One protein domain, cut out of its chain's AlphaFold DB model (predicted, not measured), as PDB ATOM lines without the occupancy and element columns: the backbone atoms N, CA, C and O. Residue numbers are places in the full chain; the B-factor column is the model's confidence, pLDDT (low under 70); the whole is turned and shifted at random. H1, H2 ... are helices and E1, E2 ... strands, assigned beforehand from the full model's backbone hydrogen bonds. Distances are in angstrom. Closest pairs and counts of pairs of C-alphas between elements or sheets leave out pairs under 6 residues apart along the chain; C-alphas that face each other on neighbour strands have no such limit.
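What this domain is: This is residues 12 to 155 of the 432 residues of a protein of Candidatus Cytomitobacter primus (UniProt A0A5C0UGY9). A strongly twisted sheet of four strands has one long helix, H1, lying along one face and running on past the sheet's end with residues 38 to 42. The short helices H3 and H4 sit near that far end of H1, H2 and H6 only graze the sheet, and in the closing stretch without a named element residues 149 to 150 pair with E3. The 144 printed residues hold six named helices and four named strands, in the order E1 H1 E2 E3 H2 E4 H3 H4 H5 H6; the sheet's order is E1 E4 E2 E3, antiparallel throughout, and the class is mixed. The whole is compact, with a radius of gyration of the C-alphas of 16.6 A, yet elongated, spanning 56 by 29 by 24 A.

How they stand to each other: In the sheet, E4, residues 96 to 107, is antiparallel to E2, residues 52 to 62, with N 57 and O 100 2.8 A apart, within hydrogen-bond range. E3, residues 65 to 72, forms a hairpin with E2, with N 58 and O 69 at 2.8 A. The edge strand E1, residues 12 to 16, is antiparallel to E4, with N 14 and O 101 at 2.9 A. E4 bends by 50 degrees at residue 102. H1, residues 19 to 42, is on the sheet at a height of 8.4 A, over E4 and E2, and runs along the strands, at 10 degrees to E4 on the local plane; this makes two layers, a helix on one face of a sheet. E1, H1 and E2 form a split strand-helix-strand unit, two strands running the same way with E4 between them; its crossover is right-handed. A second such unit, also right-handed, is E3, H2 and E4, with E2 between the strands. H2, residues 80 to 90, only grazes the sheet, with residues 83 to 90. H1, with residues 34 to 38 alone, touches H3, residues 110 to 113; their closest C-alphas, those of Thr 34 and Val 113, are 6.4 A apart. H4, residues 115 to 120, touches H3 only at the corner, C-alphas 111 and 118 being closest at 5.3 A. H5, residues 132 to 137, is not on the sheet and meets H6, residues 139 to 142, only through their link. Every O i to N i+4 pair is within hydrogen-bond range in H2, H4 and H5, and 18 of 20 are in H1; H3 and H6 are too short for such a pair.

Where its parts are: E1 begins at C-alpha 12 (34.365, -7.875, 9.482). H1 measures 35.8 A from first to last C-alpha, ending at C-alpha 42 (11.276, -19.107, 0.929). E4 measures 31.8 A, E2 31.6 A, E3 23.9 A and H2 15.8 A. H6 ends at C-alpha 142 (25.450, 4.088, 14.569).

The domain as a whole: The C-alphas of Gly 63 and Lys 122, 56.2 A apart, are the two farthest apart. The printed part has no cut, and H4 to H5 is a long link of 11 residues. Mean pLDDT of the printed part is 86.7; it is under 70 at residues 43 to 48, 93 to 94, 122 to 126 and 141 to 142.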
ATOM      1  N   ASN A  12      33.655  -7.206  10.582       91.19
ATOM      2  CA  ASN A  12      34.365  -7.875   9.482       91.19
ATOM      3  C   ASN A  12      34.996  -6.891   8.473       91.19
ATOM      4  O   ASN A  12      34.926  -7.110   7.262       91.19
ATOM      5  N   ALA A  13      35.565  -5.789   8.974       92.69
ATOM      6  CA  ALA A  13      36.129  -4.734   8.144       92.69
ATOM      7  C   ALA A  13      37.296  -5.248   7.281       92.69
ATOM      8  O   ALA A  13      38.166  -5.982   7.751       92.69
ATOM      9  N   LYS A  14      37.318  -4.830   6.014       94.69
ATOM     10  CA  LYS A  14      38.432  -5.038   5.082       94.69
ATOM     11  C   LYS A  14      39.001  -3.698   4.643       94.69
ATOM     12  O   LYS A  14      38.238  -2.781   4.346       94.69
ATOM     13  N   GLU A  15      40.328  -3.611   4.594       94.75
ATOM     14  CA  GLU A  15      41.036  -2.404   4.162       94.75
ATOM     15  C   GLU A  15      41.253  -2.393   2.644       94.75
ATOM     16  O   GLU A  15      41.585  -3.417   2.044       94.75
ATOM     17  N   PHE A  16      41.127  -1.213   2.043       94.44
ATOM     18  CA  PHE A  16      41.374  -0.949   0.631       94.44
ATOM     19  C   PHE A  16      42.167   0.354   0.472       94.44
ATOM     20  O   PHE A  16      41.941   1.329   1.195       94.44
ATOM     21  N   ALA A  17      43.082   0.367  -0.498       89.31
ATOM     22  CA  ALA A  17      43.836   1.558  -0.903       89.31
ATOM     23  C   ALA A  17      43.272   2.216  -2.177       89.31
ATOM     24  O   ALA A  17      43.561   3.378  -2.447       89.31
ATOM     25  N   ASP A  18      42.462   1.487  -2.950       91.75
ATOM     26  CA  ASP A  18      41.827   1.970  -4.176       91.75
ATOM     27  C   ASP A  18      40.315   2.152  -3.976       91.75
ATOM     28  O   ASP A  18      39.636   1.280  -3.426       91.75
ATOM     29  N   ILE A  19      39.790   3.302  -4.412       92.12
ATOM     30  CA  ILE A  19      38.383   3.675  -4.211       92.12
ATOM     31  C   ILE A  19      37.453   2.782  -5.039       92.12
ATOM     32  O   ILE A  19      36.397   2.388  -4.544       92.12
ATOM     33  N   GLU A  20      37.817   2.470  -6.285       92.69
ATOM     34  CA  GLU A  20      36.959   1.677  -7.171       92.69
ATOM     35  C   GLU A  20      36.863   0.234  -6.666       92.69
ATOM     36  O   GLU A  20      35.754  -0.284  -6.545       92.69
ATOM     37  N   GLN A  21      37.983  -0.374  -6.257       94.88
ATOM     38  CA  GLN A  21      37.996  -1.713  -5.649       94.88
ATOM     39  C   GLN A  21      37.186  -1.770  -4.349       94.88
ATOM     40  O   GLN A  21      36.428  -2.715  -4.125       94.88
ATOM     41  N   ALA A  22      37.311  -0.749  -3.492       94.75
ATOM     42  CA  ALA A  22      36.522  -0.666  -2.266       94.75
ATOM     43  C   ALA A  22      35.016  -0.589  -2.571       94.75
ATOM     44  O   ALA A  22      34.199  -1.227  -1.904       94.75
ATOM     45  N   PHE A  23      34.642   0.184  -3.593       94.88
ATOM     46  CA  PHE A  23      33.250   0.368  -3.982       94.88
ATOM     47  C   PHE A  23      32.662  -0.861  -4.692       94.88
ATOM     48  O   PHE A  23      31.496  -1.195  -4.470       94.88
ATOM     49  N   GLU A  24      33.454  -1.568  -5.496       95.94
ATOM     50  CA  GLU A  24      33.085  -2.859  -6.087       95.94
ATOM     51  C   GLU A  24      32.803  -3.889  -4.986       95.94
ATOM     52  O   GLU A  24      31.709  -4.447  -4.930       95.94
ATOM     53  N   TYR A  25      33.701  -4.013  -4.002       96.94
ATOM     54  CA  TYR A  25      33.473  -4.880  -2.844       96.94
ATOM     55  C   TYR A  25      32.226  -4.481  -2.036       96.94
ATOM     56  O   TYR A  25      31.456  -5.339  -1.601       96.94
ATOM     57  N   CYS A  26      31.992  -3.179  -1.841       96.44
ATOM     58  CA  CYS A  26      30.778  -2.677  -1.195       96.44
ATOM     59  C   CYS A  26      29.509  -3.047  -1.980       96.44
ATOM     60  O   CYS A  26      28.474  -3.348  -1.379       96.44
ATOM     61  N   THR A  27      29.584  -3.025  -3.312       97.19
ATOM     62  CA  THR A  27      28.484  -3.390  -4.213       97.19
ATOM     63  C   THR A  27      28.165  -4.875  -4.108       97.19
ATOM     64  O   THR A  27      27.006  -5.237  -3.904       97.19
ATOM     65  N   ASP A  28      29.185  -5.727  -4.147       97.25
ATOM     66  CA  ASP A  28      29.028  -7.173  -3.986       97.25
ATOM     67  C   ASP A  28      28.473  -7.533  -2.609       97.25
ATOM     68  O   ASP A  28      27.572  -8.367  -2.494       97.25
ATOM     69  N   PHE A  29      28.963  -6.869  -1.557       96.50
ATOM     70  CA  PHE A  29      28.437  -7.043  -0.207       96.50
ATOM     71  C   PHE A  29      26.951  -6.682  -0.143       96.50
ATOM     72  O   PHE A  29      26.160  -7.473   0.366       96.50
ATOM     73  N   TYR A  30      26.564  -5.516  -0.674       97.38
ATOM     74  CA  TYR A  30      25.166  -5.088  -0.720       97.38
ATOM     75  C   TYR A  30      24.290  -6.122  -1.435       97.38
ATOM     76  O   TYR A  30      23.315  -6.592  -0.854       97.38
ATOM     77  N   ASN A  31      24.682  -6.534  -2.646       96.56
ATOM     78  CA  ASN A  31      23.933  -7.501  -3.453       96.56
ATOM     79  C   ASN A  31      23.790  -8.852  -2.739       96.56
ATOM     80  O   ASN A  31      22.728  -9.472  -2.771       96.56
ATOM     81  N   LYS A  32      24.842  -9.305  -2.046       95.38
ATOM     82  CA  LYS A  32      24.786 -10.526  -1.240       95.38
ATOM     83  C   LYS A  32      23.761 -10.406  -0.111       95.38
ATOM     84  O   LYS A  32      22.978 -11.328   0.081       95.38
ATOM     85  N   GLN A  33      23.751  -9.293   0.624       94.06
ATOM     86  CA  GLN A  33      22.802  -9.073   1.723       94.06
ATOM     87  C   GLN A  33      21.358  -8.977   1.219       94.06
ATOM     88  O   GLN A  33      20.463  -9.572   1.817       94.06
ATOM     89  N   THR A  34      21.123  -8.284   0.101       93.25
ATOM     90  CA  THR A  34      19.781  -8.199  -0.488       93.25
ATOM     91  C   THR A  34      19.288  -9.556  -0.974       93.25
ATOM     92  O   THR A  34      18.145  -9.900  -0.695       93.25
ATOM     93  N   ASN A  35      20.152 -10.346  -1.623       92.31
ATOM     94  CA  ASN A  35      19.793 -11.682  -2.105       92.31
ATOM     95  C   ASN A  35      19.474 -12.625  -0.943       92.31
ATOM     96  O   ASN A  35      18.429 -13.267  -0.963       92.31
ATOM     97  N   LEU A  36      20.313 -12.638   0.101       90.25
ATOM     98  CA  LEU A  36      20.059 -13.416   1.318       90.25
ATOM     99  C   LEU A  36      18.704 -13.059   1.938       90.25
ATOM    100  O   LEU A  36      17.941 -13.947   2.311       90.25
ATOM    101  N   LEU A  37      18.376 -11.766   2.011       87.81
ATOM    102  CA  LEU A  37      17.095 -11.323   2.553       87.81
ATOM    103  C   LEU A  37      15.911 -11.771   1.687       87.81
ATOM    104  O   LEU A  37      14.903 -12.213   2.229       87.81
ATOM    105  N   THR A  38      16.016 -11.696   0.360       87.25
ATOM    106  CA  THR A  38      14.937 -12.148  -0.534       87.25
ATOM    107  C   THR A  38      14.804 -13.666  -0.596       87.25
ATOM    108  O   THR A  38      13.696 -14.168  -0.712       87.25
ATOM    109  N   GLU A  39      15.903 -14.417  -0.508       86.06
ATOM    110  CA  GLU A  39      15.875 -15.884  -0.532       86.06
ATOM    111  C   GLU A  39      15.328 -16.454   0.781       86.06
ATOM    112  O   GLU A  39      14.564 -17.419   0.746       86.06
ATOM    113  N   SER A  40      15.623 -15.800   1.914       80.31
ATOM    114  CA  SER A  40      15.140 -16.201   3.244       80.31
ATOM    115  C   SER A  40      13.618 -16.276   3.357       80.31
ATOM    116  O   SER A  40      13.096 -17.010   4.188       80.31
ATOM    117  N   THR A  41      12.875 -15.566   2.503       75.69
ATOM    118  CA  THR A  41      11.406 -15.606   2.532       75.69
ATOM    119  C   THR A  41      10.834 -16.932   2.031       75.69
ATOM    120  O   THR A  41       9.644 -17.175   2.211       75.69
ATOM    121  N   ASN A  42      11.648 -17.759   1.364       73.88
ATOM    122  CA  ASN A  42      11.276 -19.107   0.929       73.88
ATOM    123  C   ASN A  42      11.647 -20.184   1.962       73.88
ATOM    124  O   ASN A  42      11.291 -21.349   1.774       73.88
ATOM    125  N   GLU A  43      12.387 -19.819   3.010       68.12
ATOM    126  CA  GLU A  43      12.782 -20.720   4.091       68.12
ATOM    127  C   GLU A  43      11.692 -20.801   5.174       68.12
ATOM    128  O   GLU A  43      10.649 -20.149   5.091       68.12
ATOM    129  N   ASP A  44      11.912 -21.654   6.177       65.25
ATOM    130  CA  ASP A  44      10.998 -21.803   7.312       65.25
ATOM    131  C   ASP A  44      10.752 -20.426   7.974       65.25
ATOM    132  O   ASP A  44      11.737 -19.761   8.320       65.25
ATOM    133  N   PRO A  45       9.486 -19.989   8.162       60.75
ATOM    134  CA  PRO A  45       9.128 -18.712   8.785       60.75
ATOM    135  C   PRO A  45       9.816 -18.412  10.122       60.75
ATOM    136  O   PRO A  45       9.919 -17.238  10.488       60.75
ATOM    137  N   ASP A  46      10.277 -19.447  10.831       59.28
ATOM    138  CA  ASP A  46      10.988 -19.349  12.109       59.28
ATOM    139  C   ASP A  46      12.493 -19.016  11.966       59.28
ATOM    140  O   ASP A  46      13.164 -18.705  12.956       59.28
ATOM    141  N   THR A  47      13.046 -19.027  10.748       63.19
ATOM    142  CA  THR A  47      14.461 -18.711  10.489       63.19
ATOM    143  C   THR A  47      14.679 -17.198  10.502       63.19
ATOM    144  O   THR A  47      14.395 -16.486   9.540       63.19
ATOM    145  N   GLN A  48      15.206 -16.673  11.609       65.38
ATOM    146  CA  GLN A  48      15.481 -15.244  11.739       65.38
ATOM    147  C   GLN A  48      16.779 -14.858  11.011       65.38
ATOM    148  O   GLN A  48      17.874 -14.962  11.568       65.38
ATOM    149  N   ILE A  49      16.663 -14.361   9.777       74.81
ATOM    150  CA  ILE A  49      17.797 -13.802   9.030       74.81
ATOM    151  C   ILE A  49      17.816 -12.280   9.194       74.81
ATOM    152  O   ILE A  49      16.941 -11.556   8.720       74.81
ATOM    153  N   GLN A  50      18.843 -11.779   9.884       82.25
ATOM    154  CA  GLN A  50      19.098 -10.349  10.029       82.25
ATOM    155  C   GLN A  50      20.300  -9.947   9.173       82.25
ATOM    156  O   GLN A  50      21.446 -10.233   9.515       82.25
ATOM    157  N   VAL A  51      20.020  -9.253   8.074       90.25
ATOM    158  CA  VAL A  51      21.027  -8.653   7.192       90.25
ATOM    159  C   VAL A  51      21.219  -7.173   7.519       90.25
ATOM    160  O   VAL A  51      20.301  -6.520   8.022       90.25
ATOM    161  N   HIS A  52      22.388  -6.620   7.207       93.31
ATOM    162  CA  HIS A  52      22.727  -5.228   7.520       93.31
ATOM    163  C   HIS A  52      23.294  -4.493   6.311       93.31
ATOM    164  O   HIS A  52      23.915  -5.096   5.434       93.31
ATOM    165  N   TYR A  53      23.129  -3.168   6.288       95.25
ATOM    166  CA  TYR A  53      23.744  -2.336   5.253       95.25
ATOM    167  C   TYR A  53      25.274  -2.421   5.307       95.25
ATOM    168  O   TYR A  53      25.836  -2.487   6.410       95.25
ATOM    169  N   PRO A  54      25.970  -2.360   4.159       96.69
ATOM    170  CA  PRO A  54      27.398  -2.082   4.157       96.69
ATOM    171  C   PRO A  54      27.690  -0.714   4.780       96.69
ATOM    172  O   PRO A  54      26.906   0.233   4.664       96.69
ATOM    173  N   TYR A  55      28.855  -0.611   5.407       95.19
ATOM    174  CA  TYR A  55      29.418   0.623   5.933       95.19
ATOM    175  C   TYR A  55      30.743   0.917   5.228       95.19
ATOM    176  O   TYR A  55      31.589   0.028   5.109       95.19
ATOM    177  N   ILE A  56      30.924   2.167   4.802       95.56
ATOM    178  CA  ILE A  56      32.194   2.692   4.300       95.56
ATOM    179  C   ILE A  56      32.778   3.616   5.359       95.56
ATOM    180  O   ILE A  56      32.182   4.644   5.673       95.56
ATOM    181  N   GLY A  57      33.945   3.250   5.878       94.50
ATOM    182  CA  GLY A  57      34.814   4.102   6.678       94.50
ATOM    183  C   GLY A  57      35.962   4.641   5.828       94.50
ATOM    184  O   GLY A  57      36.517   3.933   4.993       94.50
ATOM    185  N   LEU A  58      36.333   5.895   6.042       94.06
ATOM    186  CA  LEU A  58      37.464   6.553   5.404       94.06
ATOM    187  C   LEU A  58      38.332   7.178   6.496       94.06
ATOM    188  O   LEU A  58      37.849   7.962   7.313       94.06
ATOM    189  N   ILE A  59      39.612   6.825   6.496       93.12
ATOM    190  CA  ILE A  59      40.634   7.408   7.364       93.12
ATOM    191  C   ILE A  59      41.516   8.282   6.484       93.12
ATOM    192  O   ILE A  59      42.100   7.787   5.522       93.12
ATOM    193  N   ILE A  60      41.616   9.563   6.816       92.00
ATOM    194  CA  ILE A  60      42.505  10.519   6.158       92.00
ATOM    195  C   ILE A  60      43.584  10.928   7.148       92.00
ATOM    196  O   ILE A  60      43.260  11.389   8.241       92.00
ATOM    197  N   LYS A  61      44.853  10.791   6.761       89.50
ATOM    198  CA  LYS A  61      45.977  11.269   7.569       89.50
ATOM    199  C   LYS A  61      46.428  12.647   7.114       89.50
ATOM    200  O   LYS A  61      46.756  12.835   5.945       89.50
ATOM    201  N   ASP A  62      46.497  13.580   8.052       86.06
ATOM    202  CA  ASP A  62      47.053  14.918   7.866       86.06
ATOM    203  C   ASP A  62      48.184  15.132   8.884       86.06
ATOM    204  O   ASP A  62      47.954  15.435  10.058       86.06
ATOM    205  N   GLY A  63      49.422  14.869   8.452       84.31
ATOM    206  CA  GLY A  63      50.583  14.814   9.343       84.31
ATOM    207  C   GLY A  63      50.426  13.729  10.413       84.31
ATOM    208  O   GLY A  63      50.279  12.553  10.086       84.31
ATOM    209  N   ASP A  64      50.432  14.140  11.683       82.06
ATOM    210  CA  ASP A  64      50.256  13.255  12.844       82.06
ATOM    211  C   ASP A  64      48.778  13.058  13.246       82.06
ATOM    212  O   ASP A  64      48.480  12.328  14.195       82.06
ATOM    213  N   HIS A  65      47.837  13.710  12.552       86.44
ATOM    214  CA  HIS A  65      46.410  13.650  12.864       86.44
ATOM    215  C   HIS A  65      45.645  12.739  11.897       86.44
ATOM    216  O   HIS A  65      45.847  12.777  10.685       86.44
ATOM    217  N   SER A  66      44.716  11.951  12.442       89.31
ATOM    218  CA  SER A  66      43.794  11.107  11.676       89.31
ATOM    219  C   SER A  66      42.383  11.693  11.731       89.31
ATOM    220  O   SER A  66      41.846  11.928  12.814       89.31
ATOM    221  N   HIS A  67      41.770  11.890  10.567       91.19
ATOM    222  CA  HIS A  67      40.376  12.298  10.412       91.19
ATOM    223  C   HIS A  67      39.539  11.120   9.916       91.19
ATOM    224  O   HIS A  67      39.891  10.464   8.933       91.19
ATOM    225  N   TYR A  68      38.413  10.876  10.579       92.50
ATOM    226  CA  TYR A  68      37.538   9.744  10.301       92.50
ATOM    227  C   TYR A  68      36.262  10.225   9.629       92.50
ATOM    228  O   TYR A  68      35.642  11.191  10.082       92.50
ATOM    229  N   TYR A  69      35.859   9.540   8.565       93.75
ATOM    230  CA  TYR A  69      34.601   9.769   7.871       93.75
ATOM    231  C   TYR A  69      33.868   8.452   7.671       93.75
ATOM    232  O   TYR A  69      34.501   7.422   7.453       93.75
ATOM    233  N   GLY A  70      32.542   8.473   7.703       93.19
ATOM    234  CA  GLY A  70      31.778   7.248   7.568       93.19
ATOM    235  C   GLY A  70      30.343   7.434   7.108       93.19
ATOM    236  O   GLY A  70      29.711   8.475   7.332       93.19
ATOM    237  N   ASN A  71      29.840   6.416   6.408       93.81
ATOM    238  CA  ASN A  71      28.437   6.318   6.031       93.81
ATOM    239  C   ASN A  71      28.009   4.866   5.772       93.81
ATOM    240  O   ASN A  71      28.807   4.043   5.326       93.81
ATOM    241  N   THR A  72      26.730   4.569   5.997       95.12
ATOM    242  CA  THR A  72      26.119   3.336   5.470       95.12
ATOM    243  C   THR A  72      25.707   3.534   4.015       95.12
ATOM    244  O   THR A  72      25.343   4.642   3.619       95.12
ATOM    245  N   ILE A  73      25.751   2.463   3.221       96.06
ATOM    246  CA  ILE A  73      25.506   2.503   1.776       96.06
ATOM    247  C   ILE A  73      24.294   1.649   1.400       96.06
ATOM    248  O   ILE A  73      24.124   0.529   1.876       96.06
ATOM    249  N   THR A  74      23.472   2.185   0.501       96.88
ATOM    250  CA  THR A  74      22.389   1.477  -0.195       96.88
ATOM    251  C   THR A  74      22.405   1.821  -1.683       96.88
ATOM    252  O   THR A  74      22.975   2.848  -2.073       96.88
ATOM    253  N   HIS A  75      21.800   0.966  -2.512       95.88
ATOM    254  CA  HIS A  75      21.728   1.102  -3.970       95.88
ATOM    255  C   HIS A  75      23.058   1.539  -4.632       95.88
ATOM    256  O   HIS A  75      23.072   2.499  -5.412       95.88
ATOM    257  N   PRO A  76      24.187   0.855  -4.353       96.06
ATOM    258  CA  PRO A  76      25.516   1.306  -4.765       96.06
ATOM    259  C   PRO A  76      25.674   1.415  -6.285       96.06
ATOM    260  O   PRO A  76      26.383   2.295  -6.751       96.06
ATOM    261  N   VAL A  77      24.955   0.612  -7.075       93.56
ATOM    262  CA  VAL A  77      24.963   0.731  -8.544       93.56
ATOM    263  C   VAL A  77      24.287   2.025  -9.011       93.56
ATOM    264  O   VAL A  77      24.847   2.759  -9.818       93.56
ATOM    265  N   MET A  78      23.097   2.336  -8.485       93.00
ATOM    266  CA  MET A  78      22.322   3.519  -8.887       93.00
ATOM    267  C   MET A  78      22.984   4.824  -8.427       93.00
ATOM    268  O   MET A  78      22.936   5.829  -9.130       93.00
ATOM    269  N   LEU A  79      23.591   4.809  -7.240       94.44
ATOM    270  CA  LEU A  79      24.170   5.987  -6.594       94.44
ATOM    271  C   LEU A  79      25.703   6.036  -6.703       94.44
ATOM    272  O   LEU A  79      26.323   6.868  -6.041       94.44
ATOM    273  N   LYS A  80      26.315   5.185  -7.545       93.44
ATOM    274  CA  LYS A  80      27.775   5.043  -7.684       93.44
ATOM    275  C   LYS A  80      28.475   6.391  -7.818       93.44
ATOM    276  O   LYS A  80      29.284   6.760  -6.971       93.44
ATOM    277  N   GLU A  81      28.109   7.160  -8.840       91.00
ATOM    278  CA  GLU A  81      28.720   8.466  -9.110       91.00
ATOM    279  C   GLU A  81      28.529   9.452  -7.952       91.00
ATOM    280  O   GLU A  81      29.418  10.247  -7.651       91.00
ATOM    281  N   ALA A  82      27.391   9.391  -7.256       91.69
ATOM    282  CA  ALA A  82      27.113  10.251  -6.109       91.69
ATOM    283  C   ALA A  82      28.085   9.965  -4.956       91.69
ATOM    284  O   ALA A  82      28.731  10.884  -4.446       91.69
ATOM    285  N   TYR A  83      28.223   8.690  -4.584       94.94
ATOM    286  CA  TYR A  83      29.115   8.261  -3.511       94.94
ATOM    287  C   TYR A  83      30.581   8.510  -3.859       94.94
ATOM    288  O   TYR A  83      31.315   9.077  -3.049       94.94
ATOM    289  N   LEU A  84      31.003   8.169  -5.080       93.19
ATOM    290  CA  LEU A  84      32.375   8.401  -5.526       93.19
ATOM    291  C   LEU A  84      32.728   9.889  -5.512       93.19
ATOM    292  O   LEU A  84      33.796  10.252  -5.026       93.19
ATOM    293  N   ASN A  85      31.834  10.764  -5.980       91.31
ATOM    294  CA  ASN A  85      32.064  12.206  -5.941       91.31
ATOM    295  C   ASN A  85      32.136  12.750  -4.506       91.31
ATOM    296  O   ASN A  85      32.932  13.651  -4.244       91.31
ATOM    297  N   GLN A  86      31.344  12.220  -3.570       92.12
ATOM    298  CA  GLN A  86      31.431  12.593  -2.152       92.12
ATOM    299  C   GLN A  86      32.771  12.170  -1.538       92.12
ATOM    300  O   GLN A  86      33.460  13.000  -0.950       92.12
ATOM    301  N   ILE A  87      33.187  10.918  -1.747       92.88
ATOM    302  CA  ILE A  87      34.465  10.391  -1.248       92.88
ATOM    303  C   ILE A  87      35.642  11.177  -1.849       92.88
ATOM    304  O   ILE A  87      36.511  11.648  -1.117       92.88
ATOM    305  N   LYS A  88      35.635  11.409  -3.169       91.69
ATOM    306  CA  LYS A  88      36.672  12.180  -3.878       91.69
ATOM    307  C   LYS A  88      36.740  13.648  -3.442       91.69
ATOM    308  O   LYS A  88      37.810  14.230  -3.502       91.69
ATOM    309  N   LYS A  89      35.636  14.266  -3.001       90.31
ATOM    310  CA  LYS A  89      35.653  15.636  -2.440       90.31
ATOM    311  C   LYS A  89      36.335  15.703  -1.074       90.31
ATOM    312  O   LYS A  89      36.889  16.742  -0.726       90.31
ATOM    313  N   ILE A  90      36.247  14.624  -0.299       91.12
ATOM    314  CA  ILE A  90      36.845  14.528   1.036       91.12
ATOM    315  C   ILE A  90      38.341  14.209   0.918       91.12
ATOM    316  O   ILE A  90      39.157  14.811   1.616       91.12
ATOM    317  N   ILE A  91      38.711  13.326  -0.014       89.75
ATOM    318  CA  ILE A  91      40.108  13.018  -0.335       89.75
ATOM    319  C   ILE A  91      40.722  14.191  -1.111       89.75
ATOM    320  O   ILE A  91      40.422  14.419  -2.281       89.75
ATOM    321  N   LYS A  92      41.610  14.948  -0.469       80.62
ATOM    322  CA  LYS A  92      42.374  16.010  -1.138       80.62
ATOM    323  C   LYS A  92      43.543  15.418  -1.933       80.62
ATOM    324  O   LYS A  92      44.002  14.305  -1.679       80.62
ATOM    325  N   GLN A  93      44.051  16.180  -2.902       69.50
ATOM    326  CA  GLN A  93      45.261  15.805  -3.637       69.50
ATOM    327  C   GLN A  93      46.454  15.694  -2.665       69.50
ATOM    328  O   GLN A  93      46.711  16.631  -1.911       69.50
ATOM    329  N   ASN A  94      47.192  14.576  -2.726       63.69
ATOM    330  CA  ASN A  94      48.383  14.249  -1.916       63.69
ATOM    331  C   ASN A  94      48.147  13.861  -0.446       63.69
ATOM    332  O   ASN A  94      49.080  13.931   0.352       63.69
ATOM    333  N   THR A  95      46.941  13.431  -0.073       80.69
ATOM    334  CA  THR A  95      46.670  12.950   1.289       80.69
ATOM    335  C   THR A  95      46.704  11.423   1.357       80.69
ATOM    336  O   THR A  95      46.079  10.757   0.533       80.69
ATOM    337  N   GLU A  96      47.428  10.856   2.328       88.94
ATOM    338  CA  GLU A  96      47.378   9.414   2.597       88.94
ATOM    339  C   GLU A  96      45.989   9.071   3.150       88.94
ATOM    340  O   GLU A  96      45.523   9.680   4.119       88.94
ATOM    341  N   PHE A  97      45.319   8.099   2.534       92.12
ATOM    342  CA  PHE A  97      44.000   7.655   2.961       92.12
ATOM    343  C   PHE A  97      43.912   6.131   3.025       92.12
ATOM    344  O   PHE A  97      44.655   5.412   2.355       92.12
ATOM    345  N   LYS A  98      42.969   5.642   3.828       93.06
ATOM    346  CA  LYS A  98      42.575   4.233   3.893       93.06
ATOM    347  C   LYS A  98      41.064   4.116   3.868       93.06
ATOM    348  O   LYS A  98      40.380   4.885   4.543       93.06
ATOM    349  N   ILE A  99      40.552   3.134   3.134       94.75
ATOM    350  CA  ILE A  99      39.120   2.844   3.066       94.75
ATOM    351  C   ILE A  99      38.856   1.520   3.770       94.75
ATOM    352  O   ILE A  99      39.570   0.544   3.561       94.75
ATOM    353  N   LEU A 100      37.823   1.495   4.599       95.50
ATOM    354  CA  LEU A 100      37.356   0.328   5.329       95.50
ATOM    355  C   LEU A 100      35.943   0.002   4.872       95.50
ATOM    356  O   LEU A 100      35.062   0.856   4.949       95.50
ATOM    357  N   ILE A 101      35.719  -1.228   4.423       96.56
ATOM    358  CA  ILE A 101      34.384  -1.711   4.065       96.56
ATOM    359  C   ILE A 101      34.032  -2.892   4.957       96.56
ATOM    360  O   ILE A 101      34.809  -3.842   5.069       96.56
ATOM    361  N   GLY A 102      32.846  -2.867   5.550       94.81
ATOM    362  CA  GLY A 102      32.324  -4.015   6.280       94.81
ATOM    363  C   GLY A 102      30.842  -3.890   6.589       94.81
ATOM    364  O   GLY A 102      30.128  -3.074   6.007       94.81
ATOM    365  N   GLU A 103      30.372  -4.736   7.492       94.50
ATOM    366  CA  GLU A 103      28.964  -4.832   7.855       94.50
ATOM    367  C   GLU A 103      28.616  -3.810   8.945       94.50
ATOM    368  O   GLU A 103      29.291  -3.738   9.974       94.50
ATOM    369  N   SER A 104      27.557  -3.025   8.738       92.44
ATOM    370  CA  SER A 104      27.050  -2.108   9.764       92.44
ATOM    371  C   SER A 104      26.223  -2.831  10.837       92.44
ATOM    372  O   SER A 104      25.901  -4.013  10.736       92.44
ATOM    373  N   TYR A 105      25.808  -2.095  11.867       86.94
ATOM    374  CA  TYR A 105      24.809  -2.559  12.836       86.94
ATOM    375  C   TYR A 105      23.368  -2.195  12.440       86.94
ATOM    376  O   TYR A 105      22.442  -2.446  13.211       86.94
ATOM    377  N   TYR A 106      23.152  -1.590  11.267       87.38
ATOM    378  CA  TYR A 106      21.825  -1.149  10.836       87.38
ATOM    379  C   TYR A 106      21.167  -2.194   9.940       87.38
ATOM    380  O   TYR A 106      21.704  -2.490   8.868       87.38
ATOM    381  N   PRO A 107      20.030  -2.768  10.367       90.19
ATOM    382  CA  PRO A 107      19.391  -3.839   9.624       90.19
ATOM    383  C   PRO A 107      18.765  -3.306   8.336       90.19
ATOM    384  O   PRO A 107      18.187  -2.215   8.328       90.19
ATOM    385  N   MET A 108      18.836  -4.092   7.262       91.88
ATOM    386  CA  MET A 108      18.029  -3.824   6.070       91.88
ATOM    387  C   MET A 108      16.588  -4.277   6.309       91.88
ATOM    388  O   MET A 108      16.334  -5.212   7.070       91.88
ATOM    389  N   SER A 109      15.639  -3.625   5.640       89.81
ATOM    390  CA  SER A 109      14.235  -4.033   5.679       89.81
ATOM    391  C   SER A 109      13.798  -4.598   4.339       89.81
ATOM    392  O   SER A 109      14.044  -3.988   3.299       89.81
ATOM    393  N   LEU A 110      13.071  -5.719   4.366       87.56
ATOM    394  CA  LEU A 110      12.518  -6.309   3.148       87.56
ATOM    395  C   LEU A 110      11.564  -5.342   2.437       87.56
ATOM    396  O   LEU A 110      11.550  -5.304   1.215       87.56
ATOM    397  N   ALA A 111      10.845  -4.504   3.192       87.75
ATOM    398  CA  ALA A 111       9.964  -3.475   2.638       87.75
ATOM    399  C   ALA A 111      10.690  -2.499   1.695       87.75
ATOM    400  O   ALA A 111      10.067  -1.923   0.809       87.75
ATOM    401  N   PHE A 112      11.997  -2.306   1.889       90.38
ATOM    402  CA  PHE A 112      12.824  -1.450   1.043       90.38
ATOM    403  C   PHE A 112      13.581  -2.227  -0.030       90.38
ATOM    404  O   PHE A 112      13.707  -1.747  -1.153       90.38
ATOM    405  N   VAL A 113      14.043  -3.438   0.289       88.31
ATOM    406  CA  VAL A 113      14.776  -4.287  -0.660       88.31
ATOM    407  C   VAL A 113      13.860  -4.833  -1.759       88.31
ATOM    408  O   VAL A 113      14.238  -4.827  -2.930       88.31
ATOM    409  N   CYS A 114      12.659  -5.297  -1.404       86.56
ATOM    410  CA  CYS A 114      11.685  -5.848  -2.342       86.56
ATOM    411  C   CYS A 114      10.248  -5.611  -1.845       86.56
ATOM    412  O   CYS A 114       9.675  -6.420  -1.114       86.56
ATOM    413  N   GLU A 115       9.667  -4.484  -2.259       84.12
ATOM    414  CA  GLU A 115       8.319  -4.048  -1.866       84.12
ATOM    415  C   GLU A 115       7.226  -5.051  -2.280       84.12
ATOM    416  O   GLU A 115       6.348  -5.367  -1.479       84.12
ATOM    417  N   ASP A 116       7.305  -5.608  -3.491       84.88
ATOM    418  CA  ASP A 116       6.318  -6.579  -3.989       84.88
ATOM    419  C   ASP A 116       6.301  -7.858  -3.147       84.88
ATOM    420  O   ASP A 116       5.239  -8.323  -2.721       84.88
ATOM    421  N   LEU A 117       7.487  -8.395  -2.844       84.00
ATOM    422  CA  LEU A 117       7.635  -9.565  -1.987       84.00
ATOM    423  C   LEU A 117       7.117  -9.263  -0.579       84.00
ATOM    424  O   LEU A 117       6.294 -10.014  -0.061       84.00
ATOM    425  N   PHE A 118       7.511  -8.127   0.001       84.19
ATOM    426  CA  PHE A 118       7.013  -7.673   1.298       84.19
ATOM    427  C   PHE A 118       5.476  -7.617   1.356       84.19
ATOM    428  O   PHE A 118       4.884  -8.112   2.312       84.19
ATOM    429  N   ASN A 119       4.825  -7.078   0.321       83.56
ATOM    430  CA  ASN A 119       3.365  -6.952   0.254       83.56
ATOM    431  C   ASN A 119       2.643  -8.295   0.047       83.56
ATOM    432  O   ASN A 119       1.490  -8.444   0.451       83.56
ATOM    433  N   SER A 120       3.298  -9.269  -0.591       83.06
ATOM    434  CA  SER A 120       2.740 -10.613  -0.800       83.06
ATOM    435  C   SER A 120       2.790 -11.504   0.446       83.06
ATOM    436  O   SER A 120       2.008 -12.450   0.571       83.06
ATOM    437  N   LEU A 121       3.694 -11.202   1.376       79.06
ATOM    438  CA  LEU A 121       3.881 -11.971   2.597       79.06
ATOM    439  C   LEU A 121       2.853 -11.556   3.663       79.06
ATOM    440  O   LEU A 121       2.595 -10.379   3.907       79.06
ATOM    441  N   LYS A 122       2.301 -12.541   4.381       69.38
ATOM    442  CA  LYS A 122       1.508 -12.307   5.601       69.38
ATOM    443  C   LYS A 122       2.466 -12.105   6.778       69.38
ATOM    444  O   LYS A 122       2.660 -13.011   7.580       69.38
ATOM    445  N   ILE A 123       3.163 -10.971   6.815       62.41
ATOM    446  CA  ILE A 123       4.304 -10.784   7.723       62.41
ATOM    447  C   ILE A 123       3.826 -10.529   9.155       62.41
ATOM    448  O   ILE A 123       3.297  -9.462   9.459       62.41
ATOM    449  N   GLU A 124       4.124 -11.466  10.058       54.34
ATOM    450  CA  GLU A 124       4.190 -11.216  11.497       54.34
ATOM    451  C   GLU A 124       5.553 -11.669  12.059       54.34
ATOM    452  O   GLU A 124       5.913 -12.839  12.036       54.34
ATOM    453  N   LYS A 125       6.278 -10.695  12.626       56.53
ATOM    454  CA  LYS A 125       7.372 -10.792  13.617       56.53
ATOM    455  C   LYS A 125       8.794 -11.193  13.195       56.53
ATOM    456  O   LYS A 125       9.702 -10.740  13.888       56.53
ATOM    457  N   THR A 126       9.044 -11.931  12.114       63.72
ATOM    458  CA  THR A 126      10.415 -12.439  11.835       63.72
ATOM    459  C   THR A 126      11.278 -11.596  10.887       63.72
ATOM    460  O   THR A 126      12.489 -11.799  10.837       63.72
ATOM    461  N   ILE A 127      10.717 -10.581  10.217       71.56
ATOM    462  CA  ILE A 127      11.451  -9.714   9.273       71.56
ATOM    463  C   ILE A 127      11.714  -8.329   9.882       71.56
ATOM    464  O   ILE A 127      10.844  -7.730  10.519       71.56
ATOM    465  N   SER A 128      12.913  -7.785   9.650       78.69
ATOM    466  CA  SER A 128      13.264  -6.424  10.074       78.69
ATOM    467  C   SER A 128      12.372  -5.380   9.401       78.69
ATOM    468  O   SER A 128      12.365  -5.221   8.178       78.69
ATOM    469  N   MET A 129      11.634  -4.628  10.217       83.38
ATOM    470  CA  MET A 129      10.745  -3.561   9.758       83.38
ATOM    471  C   MET A 129      11.483  -2.220   9.636       83.38
ATOM    472  O   MET A 129      12.426  -1.963  10.404       83.38
ATOM    473  N   PRO A 130      11.032  -1.324   8.736       84.62
ATOM    474  CA  PRO A 130      11.515   0.049   8.703       84.62
ATOM    475  C   PRO A 130      11.302   0.736  10.053       84.62
ATOM    476  O   PRO A 130      10.227   0.619  10.649       84.62
ATOM    477  N   CYS A 131      12.294   1.484  10.540       86.56
ATOM    478  CA  CYS A 131      12.185   2.167  11.828       86.56
ATOM    479  C   CYS A 131      12.386   3.677  11.693       86.56
ATOM    480  O   CYS A 131      13.505   4.176  11.578       86.56
ATOM    481  N   ILE A 132      11.292   4.430  11.834       87.62
ATOM    482  CA  ILE A 132      11.324   5.901  11.816       87.62
ATOM    483  C   ILE A 132      12.244   6.467  12.904       87.62
ATOM    484  O   ILE A 132      12.891   7.490  12.690       87.62
ATOM    485  N   ALA A 133      12.338   5.814  14.066       87.06
ATOM    486  CA  ALA A 133      13.235   6.263  15.125       87.06
ATOM    487  C   ALA A 133      14.710   6.204  14.687       87.06
ATOM    488  O   ALA A 133      15.429   7.168  14.933       87.06
ATOM    489  N   ARG A 134      15.135   5.144  13.982       86.81
ATOM    490  CA  ARG A 134      16.500   5.031  13.435       86.81
ATOM    491  C   ARG A 134      16.768   6.080  12.363       86.81
ATOM    492  O   ARG A 134      17.763   6.794  12.450       86.81
ATOM    493  N   ILE A 135      15.835   6.245  11.423       88.69
ATOM    494  CA  ILE A 135      15.926   7.261  10.360       88.69
ATOM    495  C   ILE A 135      16.083   8.670  10.955       88.69
ATOM    496  O   ILE A 135      16.886   9.470  10.480       88.69
ATOM    497  N   ARG A 136      15.342   8.979  12.029       85.19
ATOM    498  CA  ARG A 136      15.406  10.282  12.708       85.19
ATOM    499  C   ARG A 136      16.688  10.497  13.504       85.19
ATOM    500  O   ARG A 136      17.184  11.619  13.531       85.19
ATOM    501  N   LYS A 137      17.174   9.467  14.202       80.19
ATOM    502  CA  LYS A 137      18.403   9.551  15.006       80.19
ATOM    503  C   LYS A 137      19.654   9.637  14.131       80.19
ATOM    504  O   LYS A 137      20.667  10.190  14.554       80.19
ATOM    505  N   GLY A 138      19.558   9.162  12.891       78.00
ATOM    506  CA  GLY A 138      20.622   9.256  11.912       78.00
ATOM    507  C   GLY A 138      21.840   8.426  12.310       78.00
ATOM    508  O   GLY A 138      21.774   7.499  13.113       78.00
ATOM    509  N   MET A 139      22.984   8.778  11.742       76.00
ATOM    510  CA  MET A 139      24.226   8.027  11.925       76.00
ATOM    511  C   MET A 139      24.945   8.284  13.265       76.00
ATOM    512  O   MET A 139      25.841   7.525  13.614       76.00
ATOM    513  N   GLN A 140      24.590   9.328  14.031       71.75
ATOM    514  CA  GLN A 140      25.243   9.597  15.327       71.75
ATOM    515  C   GLN A 140      25.035   8.448  16.328       71.75
ATOM    516  O   GLN A 140      25.902   8.191  17.161       71.75
ATOM    517  N   GLU A 141      23.908   7.735  16.220       69.69
ATOM    518  CA  GLU A 141      23.638   6.528  17.004       69.69
ATOM    519  C   GLU A 141      24.450   5.321  16.505       69.69
ATOM    520  O   GLU A 141      25.010   4.605  17.329       69.69
ATOM    521  N   ILE A 142      24.600   5.143  15.180       65.19
ATOM    522  CA  ILE A 142      25.450   4.088  14.569       65.19
ATOM    523  C   ILE A 142      26.868   4.161  15.107       65.19
ATOM    524  O   ILE A 142      27.499   3.161  15.442       65.19
ATOM    525  N   GLU A 143      27.371   5.381  15.169       76.94
ATOM    526  CA  GLU A 143      28.751   5.654  15.510       76.94
ATOM    527  C   GLU A 143      28.925   5.828  17.012       76.94
ATOM    528  O   GLU A 143      30.011   6.182  17.433       76.94
ATOM    529  N   HIS A 144      27.893   5.587  17.834       72.88
ATOM    530  CA  HIS A 144      27.964   5.659  19.297       72.88
ATOM    531  C   HIS A 144      28.581   6.975  19.819       72.88
ATOM    532  O   HIS A 144      29.326   6.980  20.802       72.88
ATOM    533  N   GLY A 145      28.309   8.096  19.138       72.62
ATOM    534  CA  GLY A 145      28.869   9.409  19.477       72.62
ATOM    535  C   GLY A 145      30.376   9.564  19.231       72.62
ATOM    536  O   GLY A 145      30.982  10.488  19.773       72.62
ATOM    537  N   LYS A 146      30.997   8.673  18.449       79.62
ATOM    538  CA  LYS A 146      32.396   8.803  18.023       79.62
ATOM    539  C   LYS A 146      32.570   9.991  17.084       79.62
ATOM    540  O   LYS A 146      31.644  10.390  16.381       79.62
ATOM    541  N   ASP A 147      33.790  10.516  17.057       86.25
ATOM    542  CA  ASP A 147      34.181  11.620  16.184       86.25
ATOM    543  C   ASP A 147      34.411  11.126  14.744       86.25
ATOM    544  O   ASP A 147      35.539  10.986  14.271       86.25
ATOM    545  N   ILE A 148      33.310  10.758  14.079       88.81
ATOM    546  CA  ILE A 148      33.271  10.329  12.681       88.81
ATOM    547  C   ILE A 148      32.438  11.337  11.896       88.81
ATOM    548  O   ILE A 148      31.240  11.528  12.119       88.81
ATOM    549  N   ASN A 149      33.086  11.983  10.940       90.56
ATOM    550  CA  ASN A 149      32.449  12.936  10.053       90.56
ATOM    551  C   ASN A 149      31.620  12.224   8.977       90.56
ATOM    552  O   ASN A 149      31.845  11.072   8.613       90.56
ATOM    553  N   ARG A 150      30.630  12.919   8.426       89.94
ATOM    554  CA  ARG A 150      29.743  12.351   7.403       89.94
ATOM    555  C   ARG A 150      30.413  12.361   6.034       89.94
ATOM    556  O   ARG A 150      30.928  13.397   5.623       89.94
ATOM    557  N   ILE A 151      30.317  11.250   5.297       92.12
ATOM    558  CA  ILE A 151      30.627  11.253   3.854       92.12
ATOM    559  C   ILE A 151      29.502  11.942   3.062       92.12
ATOM    560  O   ILE A 151      29.766  12.717   2.146       92.12
ATOM    561  N   GLY A 152      28.243  11.705   3.444       89.38
ATOM    562  CA  GLY A 152      27.061  12.295   2.815       89.38
ATOM    563  C   GLY A 152      25.981  12.677   3.830       89.38
ATOM    564  O   GLY A 152      26.045  12.301   4.999       89.38
ATOM    565  N   PHE A 153      24.969  13.425   3.382       89.12
ATOM    566  CA  PHE A 153      23.879  13.914   4.242       89.12
ATOM    567  C   PHE A 153      22.998  12.800   4.820       89.12
ATOM    568  O   PHE A 153      22.464  12.941   5.919       89.12
ATOM    569  N   PHE A 154      22.830  11.710   4.071       93.31
ATOM    570  CA  PHE A 154      21.868  10.655   4.362       93.31
ATOM    571  C   PHE A 154      22.565   9.313   4.534       93.31
ATOM    572  O   PHE A 154      23.536   9.011   3.840       93.31
ATOM    573  N   HIS A 155      22.024   8.505   5.438       93.38
ATOM    574  CA  HIS A 155      22.417   7.115   5.631       93.38
ATOM    575  C   HIS A 155      21.501   6.176   4.852       93.38
ATOM    576  O   HIS A 155      20.403   6.570   4.458       93.38
TER     577      HIS A 155